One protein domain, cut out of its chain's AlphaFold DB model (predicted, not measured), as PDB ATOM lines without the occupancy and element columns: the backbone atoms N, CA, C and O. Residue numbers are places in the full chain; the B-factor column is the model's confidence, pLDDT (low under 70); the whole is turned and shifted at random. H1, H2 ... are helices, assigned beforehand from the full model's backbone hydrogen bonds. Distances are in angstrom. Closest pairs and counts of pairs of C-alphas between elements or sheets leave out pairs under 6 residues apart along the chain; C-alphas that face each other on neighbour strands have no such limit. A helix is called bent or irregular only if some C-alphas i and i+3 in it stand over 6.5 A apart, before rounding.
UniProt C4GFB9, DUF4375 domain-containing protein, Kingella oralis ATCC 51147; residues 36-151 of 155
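AT A GLANCE: This is residues 36 to 151 of the 155 residues of the protein "DUF4375 domain-containing protein" of Kingella oralis ATCC 51147 (UniProt C4GFB9). This is an elongated helical body, its helices mostly crossed, in which the long bent helix H7 runs along most of the length, with H1 in the middle, crossing the first arm of H7 near one end of H1, and H5 side by side with that arm, in the opposite direction. H4 folds back on H5 as a helical hairpin, the short H2 and H3 pack on H1, and H6 and H8 lie at opposite ends of the long axis. The printed part has 116 residues with eight named helices, H1 to H8 in order along the chain, and no named strand, so its class is all helix. It is compact, with a radius of gyration of the C-alphas of 14.2 A, and only just elongated, spanning 43 by 28 by 22 A.

HOW THE PARTS SIT: H1, residues 36 to 51, is the hub and touches five other helices. With residues 45 to 49 alone it touches H2, residues 54 to 59, about perpendicular at 77 degrees; the closest C-alphas, of Ile 48 and Leu 57, are 6.0 A apart. With residues 41 to 45 alone it touches H3, residues 63 to 66, the closest C-alphas being those of Ala 41 and Leu 66 at 6.2 A. With residue 38 alone it only just touches H4, residues 69 to 76, with 3 pairs of C-alphas within 8 A, the closest those of Ala 38 and Phe 71 at 6.2 A. H4 and H5, residues 82 to 97, form a helical hairpin at a shallow tilt of 20 degrees, opposite ways, with the C-alphas of Ala 72 and Pro 84 closest at 4.3 A. H6, residues 107 to 113, touches H2 about perpendicular at 85 degrees, the C-alphas of Met 56 and Ala 107 coming closest at 5.8 A. H7, residues 115 to 141, was assigned as one helix by its hydrogen bonds but is bent: C-alphas 126 and 129 are 7.7 A apart, and its arms H7a and H7b stand at a steep tilt of 57 degrees. H7a touches H5 at a shallow tilt of 12 degrees, opposite ways, with the C-alphas of Ala 90 and Val 120 closest at 6.5 A. H7a also touches residues 49 to 50 of H1, where the C-alphas of Glu 50 and Phe 125 are closest at 5.8 A. H7b and H1 are near each other, with 12 pairs of C-alphas within 10 A. H8, residues 143 to 150, only just touches H1, with 3 pairs within 8 A, the C-alphas of Gln 36 and Phe 146 closest at 5.8 A. Every O i to N i+4 pair is within hydrogen-bond range in H2, H4, H5, H6 and H7b, against 11 of 12 in H1, 6 of 8 in H7a and 1 of 4 in H8, where 3 of 5 O i to N i+3 pairs are; H3 is too short for an i+4 pair.

IN THESE COORDINATES: H1 begins at C-alpha 36, (90.304, 54.325, 86.503), and measures 23.4 A from first to last C-alpha. H5 measures 22.7 A and ends at C-alpha 97, (62.797, 52.268, 77.196). H7a, residues 115 to 126, measures 17.5 A and is irregular, with C-alphas 116 and 119 6.9 A apart. H7b, residues 129 to 141, measures 18.4 A. H8 is irregular, with C-alphas 145 and 148 7.4 A apart, and ends at C-alpha 150, (93.955, 52.783, 96.476).

THE WHOLE: The two C-alphas farthest apart, those of Ala 113 and Asp 144, are 43.3 A apart. The printed part has no cut and no long link; H5 to H6, with 9 residues between, is a short link, and the other links are tight. The mean pLDDT of the printed part is 95.2, and His 104 is the one printed residue under 70.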
ATOM      1  N   GLN A  36      90.747  54.460  85.111       96.50
ATOM      2  CA  GLN A  36      90.304  54.325  86.503       96.50
ATOM      3  C   GLN A  36      88.786  54.493  86.638       96.50
ATOM      4  O   GLN A  36      88.137  53.662  87.267       96.50
ATOM      5  N   ASN A  37      88.223  55.515  85.989       95.56
ATOM      6  CA  ASN A  37      86.776  55.714  85.905       95.56
ATOM      7  C   ASN A  37      86.085  54.511  85.250       95.56
ATOM      8  O   ASN A  37      85.089  54.019  85.765       95.56
ATOM      9  N   ALA A  38      86.644  53.972  84.164       96.06
ATOM     10  CA  ALA A  38      86.096  52.781  83.526       96.06
ATOM     11  C   ALA A  38      86.159  51.532  84.418       96.06
ATOM     12  O   ALA A  38      85.264  50.698  84.338       96.06
ATOM     13  N   LEU A  39      87.164  51.387  85.290       97.56
ATOM     14  CA  LEU A  39      87.214  50.253  86.220       97.56
ATOM     15  C   LEU A  39      86.102  50.345  87.266       97.56
ATOM     16  O   LEU A  39      85.423  49.352  87.512       97.56
ATOM     17  N   LEU A  40      85.875  51.528  87.839       96.88
ATOM     18  CA  LEU A  40      84.769  51.752  88.774       96.88
ATOM     19  C   LEU A  40      83.405  51.554  88.096       96.88
ATOM     20  O   LEU A  40      82.537  50.873  88.643       96.88
ATOM     21  N   ALA A  41      83.241  52.090  86.886       96.56
ATOM     22  CA  ALA A  41      82.049  51.912  86.064       96.56
ATOM     23  C   ALA A  41      81.778  50.431  85.753       96.56
ATOM     24  O   ALA A  41      80.656  49.958  85.926       96.56
ATOM     25  N   TYR A  42      82.810  49.675  85.364       97.81
ATOM     26  CA  TYR A  42      82.704  48.236  85.129       97.81
ATOM     27  C   TYR A  42      82.296  47.477  86.392       97.81
ATOM     28  O   TYR A  42      81.345  46.710  86.335       97.81
ATOM     29  N   LEU A  43      82.948  47.713  87.535       97.50
ATOM     30  CA  LEU A  43      82.616  47.012  88.782       97.50
ATOM     31  C   LEU A  43      81.190  47.317  89.264       97.50
ATOM     32  O   LEU A  43      80.529  46.446  89.827       97.50
ATOM     33  N   ARG A  44      80.689  48.538  89.026       97.44
ATOM     34  CA  ARG A  44      79.280  48.875  89.273       97.44
ATOM     35  C   ARG A  44      78.351  48.118  88.333       97.44
ATOM     36  O   ARG A  44      77.349  47.579  88.799       97.44
ATOM     37  N   LEU A  45      78.657  48.130  87.035       97.94
ATOM     38  CA  LEU A  45      77.866  47.438  86.024       97.94
ATOM     39  C   LEU A  45      77.783  45.953  86.353       97.94
ATOM     40  O   LEU A  45      76.683  45.429  86.403       97.94
ATOM     41  N   ASP A  46      78.918  45.316  86.627       98.00
ATOM     42  CA  ASP A  46      79.045  43.890  86.927       98.00
ATOM     43  C   ASP A  46      78.172  43.484  88.114       98.00
ATOM     44  O   ASP A  46      77.277  42.654  87.964       98.00
ATOM     45  N   LYS A  47      78.322  44.194  89.240       95.94
ATOM     46  CA  LYS A  47      77.553  43.956  90.469       95.94
ATOM     47  C   LYS A  47      76.038  44.033  90.268       95.94
ATOM     48  O   LYS A  47      75.301  43.338  90.956       95.94
ATOM     49  N   ILE A  48      75.558  44.907  89.382       97.19
ATOM     50  CA  ILE A  48      74.116  45.064  89.144       97.19
ATOM     51  C   ILE A  48      73.642  44.122  88.037       97.19
ATOM     52  O   ILE A  48      72.608  43.482  88.182       97.19
ATOM     53  N   ALA A  49      74.355  44.039  86.917       97.50
ATOM     54  CA  ALA A  49      73.919  43.293  85.744       97.50
ATOM     55  C   ALA A  49      73.879  41.779  86.000       97.50
ATOM     56  O   ALA A  49      72.946  41.130  85.531       97.50
ATOM     57  N   GLU A  50      74.831  41.238  86.769       96.06
ATOM     58  CA  GLU A  50      74.867  39.811  87.115       96.06
ATOM     59  C   GLU A  50      73.641  39.394  87.949       96.06
ATOM     60  O   GLU A  50      72.934  38.450  87.589       96.06
ATOM     61  N   ASP A  51      73.327  40.141  89.011       94.19
ATOM     62  CA  ASP A  51      72.280  39.768  89.972       94.19
ATOM     63  C   ASP A  51      70.897  40.353  89.624       94.19
ATOM     64  O   ASP A  51      69.860  39.677  89.689       94.19
ATOM     65  N   GLU A  52      70.848  41.617  89.205       96.88
ATOM     66  CA  GLU A  52      69.622  42.419  89.073       96.88
ATOM     67  C   GLU A  52      69.252  42.768  87.619       96.88
ATOM     68  O   GLU A  52      68.074  42.978  87.321       96.88
ATOM     69  N   GLY A  53      70.219  42.740  86.699       97.88
ATOM     70  CA  GLY A  53      70.026  42.961  85.264       97.88
ATOM     71  C   GLY A  53      70.076  44.431  84.828       97.88
ATOM     72  O   GLY A  53      70.051  45.371  85.630       97.88
ATOM     73  N   PHE A  54      70.129  44.651  83.515       98.31
ATOM     74  CA  PHE A  54      70.326  45.974  82.914       98.31
ATOM     75  C   PHE A  54      69.138  46.919  83.102       98.31
ATOM     76  O   PHE A  54      69.327  48.130  83.231       98.31
ATOM     77  N   ALA A  55      67.913  46.395  83.153       97.50
ATOM     78  CA  ALA A  55      66.745  47.221  83.446       97.50
ATOM     79  C   ALA A  55      66.830  47.814  84.866       97.50
ATOM     80  O   ALA A  55      66.503  48.985  85.061       97.50
ATOM     81  N   MET A  56      67.340  47.049  85.839       97.69
ATOM     82  CA  MET A  56      67.551  47.547  87.198       97.69
ATOM     83  C   MET A  56      68.722  48.536  87.270       97.69
ATOM     84  O   MET A  56      68.599  49.577  87.911       97.69
ATOM     85  N   LEU A  57      69.808  48.298  86.526       97.25
ATOM     86  CA  LEU A  57      70.901  49.268  86.358       97.25
ATOM     87  C   LEU A  57      70.379  50.636  85.895       97.25
ATOM     88  O   LEU A  57      70.764  51.674  86.438       97.25
ATOM     89  N   ILE A  58      69.456  50.646  84.933       96.88
ATOM     90  CA  ILE A  58      68.816  51.874  84.453       96.88
ATOM     91  C   ILE A  58      67.892  52.472  85.521       96.88
ATOM     92  O   ILE A  58      67.955  53.679  85.751       96.88
ATOM     93  N   ALA A  59      67.079  51.654  86.200       96.38
ATOM     94  CA  ALA A  59      66.186  52.108  87.270       96.38
ATOM     95  C   ALA A  59      66.951  52.768  88.432       96.38
ATOM     96  O   ALA A  59      66.477  53.743  89.016       96.38
ATOM     97  N   LEU A  60      68.162  52.287  88.725       94.94
ATOM     98  CA  LEU A  60      69.080  52.865  89.711       94.94
ATOM     99  C   LEU A  60      69.746  54.171  89.241       94.94
ATOM    100  O   LEU A  60      70.432  54.821  90.025       94.94
ATOM    101  N   GLY A  61      69.511  54.592  87.996       94.19
ATOM    102  CA  GLY A  61      69.998  55.855  87.440       94.19
ATOM    103  C   GLY A  61      71.325  55.757  86.691       94.19
ATOM    104  O   GLY A  61      71.844  56.780  86.257       94.19
ATOM    105  N   TYR A  62      71.865  54.554  86.483       95.75
ATOM    106  CA  TYR A  62      73.182  54.368  85.864       95.75
ATOM    107  C   TYR A  62      73.170  54.298  84.331       95.75
ATOM    108  O   TYR A  62      74.226  54.164  83.718       95.75
ATOM    109  N   GLY A  63      72.000  54.390  83.690       95.50
ATOM    110  CA  GLY A  63      71.872  54.222  82.237       95.50
ATOM    111  C   GLY A  63      72.737  55.191  81.422       95.50
ATOM    112  O   GLY A  63      73.451  54.763  80.522       95.50
ATOM    113  N   GLU A  64      72.723  56.485  81.743       93.19
ATOM    114  CA  GLU A  64      73.505  57.486  80.999       93.19
ATOM    115  C   GLU A  64      75.018  57.334  81.217       93.19
ATOM    116  O   GLU A  64      75.793  57.436  80.266       93.19
ATOM    117  N   GLU A  65      75.427  57.056  82.456       92.38
ATOM    118  CA  GLU A  65      76.835  56.939  82.849       92.38
ATOM    119  C   GLU A  65      77.473  55.650  82.310       92.38
ATOM    120  O   GLU A  65      78.542  55.692  81.701       92.38
ATOM    121  N   LEU A  66      76.802  54.506  82.488       95.62
ATOM    122  CA  LEU A  66      77.368  53.183  82.210       95.62
ATOM    123  C   LEU A  66      77.015  52.635  80.824       95.62
ATOM    124  O   LEU A  66      77.665  51.701  80.367       95.62
ATOM    125  N   LEU A  67      76.017  53.188  80.129       96.56
ATOM    126  CA  LEU A  67      75.620  52.741  78.785       96.56
ATOM    127  C   LEU A  67      75.964  53.812  77.741       96.56
ATOM    128  O   LEU A  67      75.103  54.331  77.024       96.56
ATOM    129  N   CYS A  68      77.250  54.161  77.646       94.44
ATOM    130  CA  CYS A  68      77.755  55.198  76.747       94.44
ATOM    131  C   CYS A  68      78.902  54.712  75.839       94.44
ATOM    132  O   CYS A  68      79.598  53.745  76.149       94.44
ATOM    133  N   ASP A  69      79.107  55.403  74.707       93.69
ATOM    134  CA  ASP A  69      80.158  55.055  73.731       93.69
ATOM    135  C   ASP A  69      81.550  55.140  74.355       93.69
ATOM    136  O   ASP A  69      82.360  54.238  74.188       93.69
ATOM    137  N   GLN A  70      81.801  56.195  75.135       92.06
ATOM    138  CA  GLN A  70      83.103  56.438  75.750       92.06
ATOM    139  C   GLN A  70      83.542  55.283  76.659       92.06
ATOM    140  O   GLN A  70      84.725  54.935  76.691       92.06
ATOM    141  N   PHE A  71      82.599  54.691  77.392       93.12
ATOM    142  CA  PHE A  71      82.869  53.539  78.240       93.12
ATOM    143  C   PHE A  71      83.113  52.276  77.406       93.12
ATOM    144  O   PHE A  71      84.123  51.606  77.608       93.12
ATOM    145  N   ALA A  72      82.264  51.997  76.411       94.44
ATOM    146  CA  ALA A  72      82.444  50.861  75.504       94.44
ATOM    147  C   ALA A  72      83.791  50.919  74.750       94.44
ATOM    148  O   ALA A  72      84.504  49.919  74.663       94.44
ATOM    149  N   GLU A  73      84.189  52.098  74.269       93.19
ATOM    150  CA  GLU A  73      85.483  52.328  73.620       93.19
ATOM    151  C   GLU A  73      86.656  52.060  74.569       93.19
ATOM    152  O   GLU A  73      87.623  51.401  74.186       93.19
ATOM    153  N   GLN A  74      86.567  52.515  75.824       93.00
ATOM    154  CA  GLN A  74      87.600  52.262  76.827       93.00
ATOM    155  C   GLN A  74      87.735  50.761  77.125       93.00
ATOM    156  O   GLN A  74      88.854  50.252  77.170       93.00
ATOM    157  N   LEU A  75      86.620  50.039  77.260       92.44
ATOM    158  CA  LEU A  75      86.602  48.589  77.482       92.44
ATOM    159  C   LEU A  75      87.176  47.800  76.297       92.44
ATOM    160  O   LEU A  75      87.865  46.797  76.493       92.44
ATOM    161  N   ALA A  76      86.967  48.271  75.064       92.88
ATOM    162  CA  ALA A  76      87.533  47.638  73.873       92.88
ATOM    163  C   ALA A  76      89.074  47.619  73.901       92.88
ATOM    164  O   ALA A  76      89.694  46.677  73.403       92.88
ATOM    165  N   THR A  77      89.704  48.612  74.543       93.88
ATOM    166  CA  THR A  77      91.169  48.653  74.708       93.88
ATOM    167  C   THR A  77      91.707  47.586  75.664       93.88
ATOM    168  O   THR A  77      92.900  47.287  75.636       93.88
ATOM    169  N   TRP A  78      90.845  46.977  76.485       94.38
ATOM    170  CA  TRP A  78      91.245  46.013  77.513       94.38
ATOM    171  C   TRP A  78      91.333  44.571  77.004       94.38
ATOM    172  O   TRP A  78      91.676  43.660  77.757       94.38
ATOM    173  N   GLY A  79      91.038  44.346  75.720       87.00
ATOM    174  CA  GLY A  79      91.020  43.004  75.137       87.00
ATOM    175  C   GLY A  79      89.808  42.174  75.570       87.00
ATOM    176  O   GLY A  79      89.882  40.945  75.585       87.00
ATOM    177  N   VAL A  80      88.693  42.834  75.909       87.38
ATOM    178  CA  VAL A  80      87.417  42.201  76.286       87.38
ATOM    179  C   VAL A  80      86.359  42.516  75.224       87.38
ATOM    180  O   VAL A  80      85.490  43.338  75.470       87.38
ATOM    181  N   PRO A  81      86.424  41.927  74.016       85.12
ATOM    182  CA  PRO A  81      85.627  42.393  72.874       85.12
ATOM    183  C   PRO A  81      84.111  42.241  73.060       85.12
ATOM    184  O   PRO A  81      83.360  43.016  72.485       85.12
ATOM    185  N   VAL A  82      83.666  41.289  73.883       94.88
ATOM    186  CA  VAL A  82      82.238  41.012  74.109       94.88
ATOM    187  C   VAL A  82      81.550  42.068  74.985       94.88
ATOM    188  O   VAL A  82      80.383  42.386  74.781       94.88
ATOM    189  N   LEU A  83      82.275  42.656  75.942       94.56
ATOM    190  CA  LEU A  83      81.698  43.587  76.913       94.56
ATOM    191  C   LEU A  83      81.242  44.919  76.271       94.56
ATOM    192  O   LEU A  83      80.124  45.345  76.560       94.56
ATOM    193  N   PRO A  84      82.020  45.569  75.379       96.50
ATOM    194  CA  PRO A  84      81.555  46.719  74.605       96.50
ATOM    195  C   PRO A  84      80.260  46.445  73.836       96.50
ATOM    196  O   PRO A  84      79.362  47.285  73.853       96.50
ATOM    197  N   ASP A  85      80.131  45.276  73.204       97.69
ATOM    198  CA  ASP A  85      78.943  44.940  72.415       97.69
ATOM    199  C   ASP A  85      77.701  44.785  73.308       97.69
ATOM    200  O   ASP A  85      76.639  45.321  72.981       97.69
ATOM    201  N   ILE A  86      77.845  44.146  74.477       98.25
ATOM    202  CA  ILE A  86      76.783  44.059  75.492       98.25
ATOM    203  C   ILE A  86      76.349  45.461  75.942       98.25
ATOM    204  O   ILE A  86      75.155  45.770  75.946       98.25
ATOM    205  N   VAL A  87      77.308  46.335  76.273       98.06
ATOM    206  CA  VAL A  87      77.039  47.720  76.700       98.06
ATOM    207  C   VAL A  87      76.280  48.488  75.618       98.06
ATOM    208  O   VAL A  87      75.293  49.168  75.909       98.06
ATOM    209  N   LEU A  88      76.699  48.373  74.355       97.81
ATOM    210  CA  LEU A  88      76.049  49.053  73.235       97.81
ATOM    211  C   LEU A  88      74.652  48.489  72.936       97.81
ATOM    212  O   LEU A  88      73.750  49.257  72.589       97.81
ATOM    213  N   GLN A  89      74.436  47.185  73.117       98.31
ATOM    214  CA  GLN A  89      73.114  46.576  72.990       98.31
ATOM    215  C   GLN A  89      72.170  47.040  74.109       98.31
ATOM    216  O   GLN A  89      71.060  47.497  73.823       98.31
ATOM    217  N   ALA A  90      72.621  47.012  75.367       98.38
ATOM    218  CA  ALA A  90      71.866  47.535  76.504       98.38
ATOM    219  C   ALA A  90      71.563  49.035  76.346       98.38
ATOM    220  O   ALA A  90      70.458  49.485  76.649       98.38
ATOM    221  N   ARG A  91      72.496  49.814  75.783       98.06
ATOM    222  CA  ARG A  91      72.281  51.226  75.441       98.06
ATOM    223  C   ARG A  91      71.161  51.431  74.423       98.06
ATOM    224  O   ARG A  91      70.420  52.407  74.529       98.06
ATOM    225  N   GLY A  92      71.050  50.557  73.422       98.12
ATOM    226  CA  GLY A  92      69.948  50.590  72.458       98.12
ATOM    227  C   GLY A  92      68.598  50.512  73.170       98.12
ATOM    228  O   GLY A  92      67.762  51.399  73.010       98.12
ATOM    229  N   LEU A  93      68.453  49.526  74.057       98.12
ATOM    230  CA  LEU A  93      67.260  49.364  74.889       98.12
ATOM    231  C   LEU A  93      67.047  50.548  75.839       98.12
ATOM    232  O   LEU A  93      65.924  51.021  75.988       98.12
ATOM    233  N   TYR A  94      68.112  51.085  76.440       97.75
ATOM    234  CA  TYR A  94      68.032  52.275  77.288       97.75
ATOM    235  C   TYR A  94      67.498  53.498  76.532       97.75
ATOM    236  O   TYR A  94      66.662  54.230  77.056       97.75
ATOM    237  N   ARG A  95      67.911  53.715  75.282       96.94
ATOM    238  CA  ARG A  95      67.397  54.829  74.467       96.94
ATOM    239  C   ARG A  95      65.908  54.700  74.158       96.94
ATOM    240  O   ARG A  95      65.226  55.715  74.056       96.94
ATOM    241  N   GLU A  96      65.419  53.477  73.999       97.00
ATOM    242  CA  GLU A  96      64.015  53.207  73.680       97.00
ATOM    243  C   GLU A  96      63.121  53.203  74.925       97.00
ATOM    244  O   GLU A  96      62.012  53.736  74.897       97.00
ATOM    245  N   LEU A  97      63.603  52.615  76.023       96.19
ATOM    246  CA  LEU A  97      62.797  52.268  77.196       96.19
ATOM    247  C   LEU A  97      63.187  53.046  78.455       96.19
ATOM    248  O   LEU A  97      62.396  53.124  79.388       96.19
ATOM    249  N   GLY A  98      64.367  53.666  78.494       93.62
ATOM    250  CA  GLY A  98      64.933  54.288  79.692       93.62
ATOM    251  C   GLY A  98      64.062  55.374  80.315       93.62
ATOM    252  O   GLY A  98      63.989  55.465  81.531       93.62
ATOM    253  N   ALA A  99      63.335  56.150  79.506       92.81
ATOM    254  CA  ALA A  99      62.398  57.153  80.019       92.81
ATOM    255  C   ALA A  99      61.168  56.540  80.719       92.81
ATOM    256  O   ALA A  99      60.543  57.200  81.546       92.81
ATOM    257  N   ALA A 100      60.807  55.300  80.374       93.56
ATOM    258  CA  ALA A 100      59.733  54.547  81.019       93.56
ATOM    259  C   ALA A 100      60.232  53.736  82.227       93.56
ATOM    260  O   ALA A 100      59.444  53.433  83.122       93.56
ATOM    261  N   ILE A 101      61.527  53.403  82.265       91.69
ATOM    262  CA  ILE A 101      62.181  52.760  83.406       91.69
ATOM    263  C   ILE A 101      62.387  53.818  84.497       91.69
ATOM    264  O   ILE A 101      63.418  54.481  84.581       91.69
ATOM    265  N   GLY A 102      61.364  54.022  85.323       78.88
ATOM    266  CA  GLY A 102      61.503  54.752  86.580       78.88
ATOM    267  C   GLY A 102      62.118  53.887  87.685       78.88
ATOM    268  O   GLY A 102      62.355  52.691  87.516       78.88
ATOM    269  N   GLN A 103      62.313  54.485  88.862       73.94
ATOM    270  CA  GLN A 103      62.621  53.748  90.090       73.94
ATOM    271  C   GLN A 103      61.387  52.945  90.523       73.94
ATOM    272  O   GLN A 103      60.524  53.443  91.253       73.94
ATOM    273  N   HIS A 104      61.259  51.720  90.020       65.88
ATOM    274  CA  HIS A 104      60.067  50.899  90.208       65.88
ATOM    275  C   HIS A 104      60.395  49.564  90.873       65.88
ATOM    276  O   HIS A 104      60.697  48.596  90.197       65.88
ATOM    277  N   GLY A 105      60.231  49.485  92.194       82.25
ATOM    278  CA  GLY A 105      60.215  48.204  92.908       82.25
ATOM    279  C   GLY A 105      61.565  47.485  92.956       82.25
ATOM    280  O   GLY A 105      62.618  48.115  92.914       82.25
ATOM    281  N   ASP A 106      61.507  46.166  93.133       93.88
ATOM    282  CA  ASP A 106      62.673  45.284  93.175       93.88
ATOM    283  C   ASP A 106      63.064  44.770  91.780       93.88
ATOM    284  O   ASP A 106      62.307  44.887  90.814       93.88
ATOM    285  N   ALA A 107      64.247  44.158  91.674       94.25
ATOM    286  CA  ALA A 107      64.775  43.654  90.407       94.25
ATOM    287  C   ALA A 107      63.833  42.658  89.701       94.25
ATOM    288  O   ALA A 107      63.746  42.653  88.474       94.25
ATOM    289  N   ALA A 108      63.099  41.830  90.453       94.62
ATOM    290  CA  ALA A 108      62.139  40.884  89.882       94.62
ATOM    291  C   ALA A 108      60.971  41.611  89.196       94.62
ATOM    292  O   ALA A 108      60.643  41.308  88.048       94.62
ATOM    293  N   THR A 109      60.403  42.613  89.868       95.44
ATOM    294  CA  THR A 109      59.337  43.464  89.322       95.44
ATOM    295  C   THR A 109      59.814  44.227  88.087       95.44
ATOM    296  O   THR A 109      59.108  44.283  87.078       95.44
ATOM    297  N   VAL A 110      61.028  44.789  88.132       96.06
ATOM    298  CA  VAL A 110      61.614  45.507  86.990       96.06
ATOM    299  C   VAL A 110      61.816  44.572  85.795       96.06
ATOM    300  O   VAL A 110      61.430  44.922  84.681       96.06
ATOM    301  N   ARG A 111      62.360  43.366  86.004       94.88
ATOM    302  CA  ARG A 111      62.552  42.381  84.925       94.88
ATOM    303  C   ARG A 111      61.234  41.954  84.281       94.88
ATOM    304  O   ARG A 111      61.174  41.840  83.060       94.88
ATOM    305  N   GLU A 112      60.178  41.751  85.070       95.31
ATOM    306  CA  GLU A 112      58.849  41.419  84.536       95.31
ATOM    307  C   GLU A 112      58.265  42.563  83.694       95.31
ATOM    308  O   GLU A 112      57.662  42.319  82.648       95.31
ATOM    309  N   ALA A 113      58.473  43.815  84.114       95.94
ATOM    310  CA  ALA A 113      57.993  44.992  83.396       95.94
ATOM    311  C   ALA A 113      58.765  45.271  82.091       95.94
ATOM    312  O   ALA A 113      58.191  45.825  81.150       95.94
ATOM    313  N   PHE A 114      60.043  44.880  82.022       97.06
ATOM    314  CA  PHE A 114      60.933  45.159  80.892       97.06
ATOM    315  C   PHE A 114      61.608  43.888  80.339       97.06
ATOM    316  O   PHE A 114      62.840  43.794  80.305       97.06
ATOM    317  N   PRO A 115      60.832  42.910  79.830       97.31
ATOM    318  CA  PRO A 115      61.362  41.634  79.344       97.31
ATOM    319  C   PRO A 115      62.272  41.770  78.112       97.31
ATOM    320  O   PRO A 115      62.968  40.825  77.751       97.31
ATOM    321  N   GLN A 116      62.300  42.936  77.457       98.25
ATOM    322  CA  GLN A 116      63.186  43.230  76.328       98.25
ATOM    323  C   GLN A 116      64.670  43.146  76.716       98.25
ATOM    324  O   GLN A 116      65.504  42.874  75.853       98.25
ATOM    325  N   PHE A 117      64.998  43.338  77.999       98.31
ATOM    326  CA  PHE A 117      66.365  43.204  78.505       98.31
ATOM    327  C   PHE A 117      66.796  41.750  78.719       98.31
ATOM    328  O   PHE A 117      67.994  41.500  78.790       98.31
ATOM    329  N   ALA A 118      65.874  40.780  78.721       98.19
ATOM    330  CA  ALA A 118      66.195  39.386  79.040       98.19
ATOM    331  C   ALA A 118      67.314  38.802  78.161       98.19
ATOM    332  O   ALA A 118      68.164  38.075  78.658       98.19
ATOM    333  N   VAL A 119      67.357  39.163  76.873       98.44
ATOM    334  CA  VAL A 119      68.398  38.681  75.946       98.44
ATOM    335  C   VAL A 119      69.780  39.227  76.310       98.44
ATOM    336  O   VAL A 119      70.762  38.498  76.229       98.44
ATOM    337  N   VAL A 120      69.877  40.506  76.688       98.56
ATOM    338  CA  VAL A 120      71.169  41.113  77.046       98.56
ATOM    339  C   VAL A 120      71.595  40.734  78.468       98.56
ATOM    340  O   VAL A 120      72.783  40.541  78.701       98.56
ATOM    341  N   ASP A 121      70.637  40.539  79.380       98.56
ATOM    342  CA  ASP A 121      70.877  39.998  80.721       98.56
ATOM    343  C   ASP A 121      71.425  38.562  80.638       98.56
ATOM    344  O   ASP A 121      72.451  38.259  81.241       98.56
ATOM    345  N   GLU A 122      70.789  37.687  79.849       98.44
ATOM    346  CA  GLU A 122      71.251  36.308  79.636       98.44
ATOM    347  C   GLU A 122      72.631  36.278  78.975       98.44
ATOM    348  O   GLU A 122      73.500  35.506  79.380       98.44
ATOM    349  N   TRP A 123      72.864  37.148  77.988       98.50
ATOM    350  CA  TRP A 123      74.171  37.248  77.347       98.50
ATOM    351  C   TRP A 123      75.260  37.673  78.336       98.50
ATOM    352  O   TRP A 123      76.313  37.040  78.381       98.50
ATOM    353  N   TYR A 124      75.002  38.684  79.169       98.44
ATOM    354  CA  TYR A 124      75.951  39.086  80.204       98.44
ATOM    355  C   TYR A 124      76.199  37.970  81.213       98.44
ATOM    356  O   TYR A 124      77.350  37.671  81.500       98.44
ATOM    357  N   PHE A 125      75.144  37.308  81.689       97.88
ATOM    358  CA  PHE A 125      75.251  36.205  82.642       97.88
ATOM    359  C   PHE A 125      76.114  35.044  82.122       97.88
ATOM    360  O   PHE A 125      76.864  34.440  82.880       97.88
ATOM    361  N   MET A 126      76.049  34.730  80.824       98.06
ATOM    362  CA  MET A 126      76.894  33.683  80.232       98.06
ATOM    363  C   MET A 126      78.374  34.079  80.124       98.06
ATOM    364  O   MET A 126      79.234  33.202  80.092       98.06
ATOM    365  N   GLU A 127      78.672  35.374  80.043       97.81
ATOM    366  CA  GLU A 127      80.010  35.894  79.733       97.81
ATOM    367  C   GLU A 127      80.702  36.546  80.944       97.81
ATOM    368  O   GLU A 127      81.917  36.754  80.904       97.81
ATOM    369  N   CYS A 128      79.971  36.883  82.015       97.38
ATOM    370  CA  CYS A 128      80.451  37.726  83.118       97.38
ATOM    371  C   CYS A 128      81.713  37.171  83.793       97.38
ATOM    372  O   CYS A 128      82.664  37.922  84.007       97.38
ATOM    373  N   GLU A 129      81.798  35.858  84.028       97.00
ATOM    374  CA  GLU A 129      82.990  35.231  84.617       97.00
ATOM    375  C   GLU A 129      84.238  35.394  83.723       97.00
ATOM    376  O   GLU A 129      85.336  35.703  84.203       97.00
ATOM    377  N   GLU A 130      84.088  35.214  82.403       96.69
ATOM    378  CA  GLU A 130      85.188  35.373  81.444       96.69
ATOM    379  C   GLU A 130      85.570  36.851  81.277       96.69
ATOM    380  O   GLU A 130      86.759  37.187  81.209       96.69
ATOM    381  N   ILE A 131      84.576  37.740  81.249       97.75
ATOM    382  CA  ILE A 131      84.758  39.193  81.250       97.75
ATOM    383  C   ILE A 131      85.574  39.607  82.477       97.75
ATOM    384  O   ILE A 131      86.627  40.232  82.314       97.75
ATOM    385  N   PHE A 132      85.156  39.203  83.678       97.62
ATOM    386  CA  PHE A 132      85.833  39.536  84.928       97.62
ATOM    387  C   PHE A 132      87.285  39.069  84.921       97.62
ATOM    388  O   PHE A 132      88.196  39.841  85.231       97.62
ATOM    389  N   LEU A 133      87.539  37.830  84.488       96.38
ATOM    390  CA  LEU A 133      88.897  37.301  84.392       96.38
ATOM    391  C   LEU A 133      89.773  38.131  83.442       96.38
ATOM    392  O   LEU A 133      90.947  38.386  83.744       96.38
ATOM    393  N   LYS A 134      89.239  38.565  82.295       96.38
ATOM    394  CA  LYS A 134      89.986  39.400  81.345       96.38
ATOM    395  C   LYS A 134      90.240  40.800  81.900       96.38
ATOM    396  O   LYS A 134      91.381  41.256  81.827       96.38
ATOM    397  N   VAL A 135      89.242  41.442  82.513       97.56
ATOM    398  CA  VAL A 135      89.409  42.752  83.166       97.56
ATOM    399  C   VAL A 135      90.450  42.668  84.281       97.56
ATOM    400  O   VAL A 135      91.391  43.461  84.314       97.56
ATOM    401  N   TYR A 136      90.358  41.661  85.152       97.12
ATOM    402  CA  TYR A 136      91.327  41.431  86.221       97.12
ATOM    403  C   TYR A 136      92.755  41.283  85.681       97.12
ATOM    404  O   TYR A 136      93.693  41.909  86.184       97.12
ATOM    405  N   ASN A 137      92.938  40.472  84.636       95.31
ATOM    406  CA  ASN A 137      94.250  40.266  84.028       95.31
ATOM    407  C   ASN A 137      94.776  41.528  83.336       95.31
ATOM    408  O   ASN A 137      95.977  41.802  83.425       95.31
ATOM    409  N   TYR A 138      93.901  42.315  82.706       96.38
ATOM    410  CA  TYR A 138      94.266  43.604  82.132       96.38
ATOM    411  C   TYR A 138      94.773  44.564  83.215       96.38
ATOM    412  O   TYR A 138      95.906  45.038  83.121       96.38
ATOM    413  N   VAL A 139      93.996  44.770  84.285       97.00
ATOM    414  CA  VAL A 139      94.377  45.635  85.415       97.00
ATOM    415  C   VAL A 139      95.670  45.148  86.062       97.00
ATOM    416  O   VAL A 139      96.546  45.943  86.391       97.00
ATOM    417  N   ARG A 140      95.849  43.833  86.204       96.12
ATOM    418  CA  ARG A 140      97.094  43.253  86.720       96.12
ATOM    419  C   ARG A 140      98.303  43.562  85.836       96.12
ATOM    420  O   ARG A 140      99.378  43.825  86.373       96.12
ATOM    421  N   GLY A 141      98.145  43.485  84.516       95.38
ATOM    422  CA  GLY A 141      99.197  43.796  83.545       95.38
ATOM    423  C   GLY A 141      99.538  45.287  83.470       95.38
ATOM    424  O   GLY A 141     100.675  45.629  83.160       95.38
ATOM    425  N   HIS A 142      98.584  46.151  83.823       95.94
ATOM    426  CA  HIS A 142      98.676  47.611  83.724       95.94
ATOM    427  C   HIS A 142      98.535  48.291  85.093       95.94
ATOM    428  O   HIS A 142      98.037  49.405  85.202       95.94
ATOM    429  N   PHE A 143      98.957  47.618  86.166       96.31
ATOM    430  CA  PHE A 143      98.623  48.010  87.540       96.31
ATOM    431  C   PHE A 143      99.005  49.454  87.897       96.31
ATOM    432  O   PHE A 143      98.289  50.105  88.657       96.31
ATOM    433  N   ASP A 144     100.106  49.967  87.344       95.56
ATOM    434  CA  ASP A 144     100.569  51.335  87.600       95.56
ATOM    435  C   ASP A 144      99.570  52.404  87.112       95.56
ATOM    436  O   ASP A 144      99.527  53.496  87.672       95.56
ATOM    437  N   GLU A 145      98.709  52.091  86.138       96.00
ATOM    438  CA  GLU A 145      97.628  52.980  85.687       96.00
ATOM    439  C   GLU A 145      96.475  53.058  86.701       96.00
ATOM    440  O   GLU A 145      95.769  54.066  86.784       96.00
ATOM    441  N   PHE A 146      96.298  52.011  87.512       97.19
ATOM    442  CA  PHE A 146      95.167  51.860  88.429       97.19
ATOM    443  C   PHE A 146      95.528  52.120  89.889       97.19
ATOM    444  O   PHE A 146      94.640  52.437  90.672       97.19
ATOM    445  N   VAL A 147      96.808  52.034  90.272       96.06
ATOM    446  CA  VAL A 147      97.253  52.101  91.678       96.06
ATOM    447  C   VAL A 147      96.749  53.333  92.437       96.06
ATOM    448  O   VAL A 147      96.503  53.236  93.636       96.06
ATOM    449  N   GLY A 148      96.524  54.458  91.746       94.81
ATOM    450  CA  GLY A 148      95.967  55.678  92.339       94.81
ATOM    451  C   GLY A 148      94.564  55.513  92.939       94.81
ATOM    452  O   GLY A 148      94.187  56.301  93.800       94.81
ATOM    453  N   LEU A 149      93.812  54.474  92.557       95.19
ATOM    454  CA  LEU A 149      92.511  54.152  93.155       95.19
ATOM    455  C   LEU A 149      92.618  53.724  94.626       95.19
ATOM    456  O   LEU A 149      91.675  53.948  95.372       95.19
ATOM    457  N   LEU A 150      93.754  53.162  95.065       93.69
ATOM    458  CA  LEU A 150      93.955  52.783  96.476       93.69
ATOM    459  C   LEU A 150      93.964  53.992  97.419       93.69
ATOM    460  O   LEU A 150      93.592  53.869  98.583       93.69
ATOM    461  N   ASP A 151      94.399  55.145  96.914       88.88
ATOM    462  CA  ASP A 151      94.487  56.392  97.677       88.88
ATOM    463  C   ASP A 151      93.318  57.338  97.367       88.88
ATOM    464  O   ASP A 151      93.151  58.373  98.017       88.88
TER     465      ASP A 151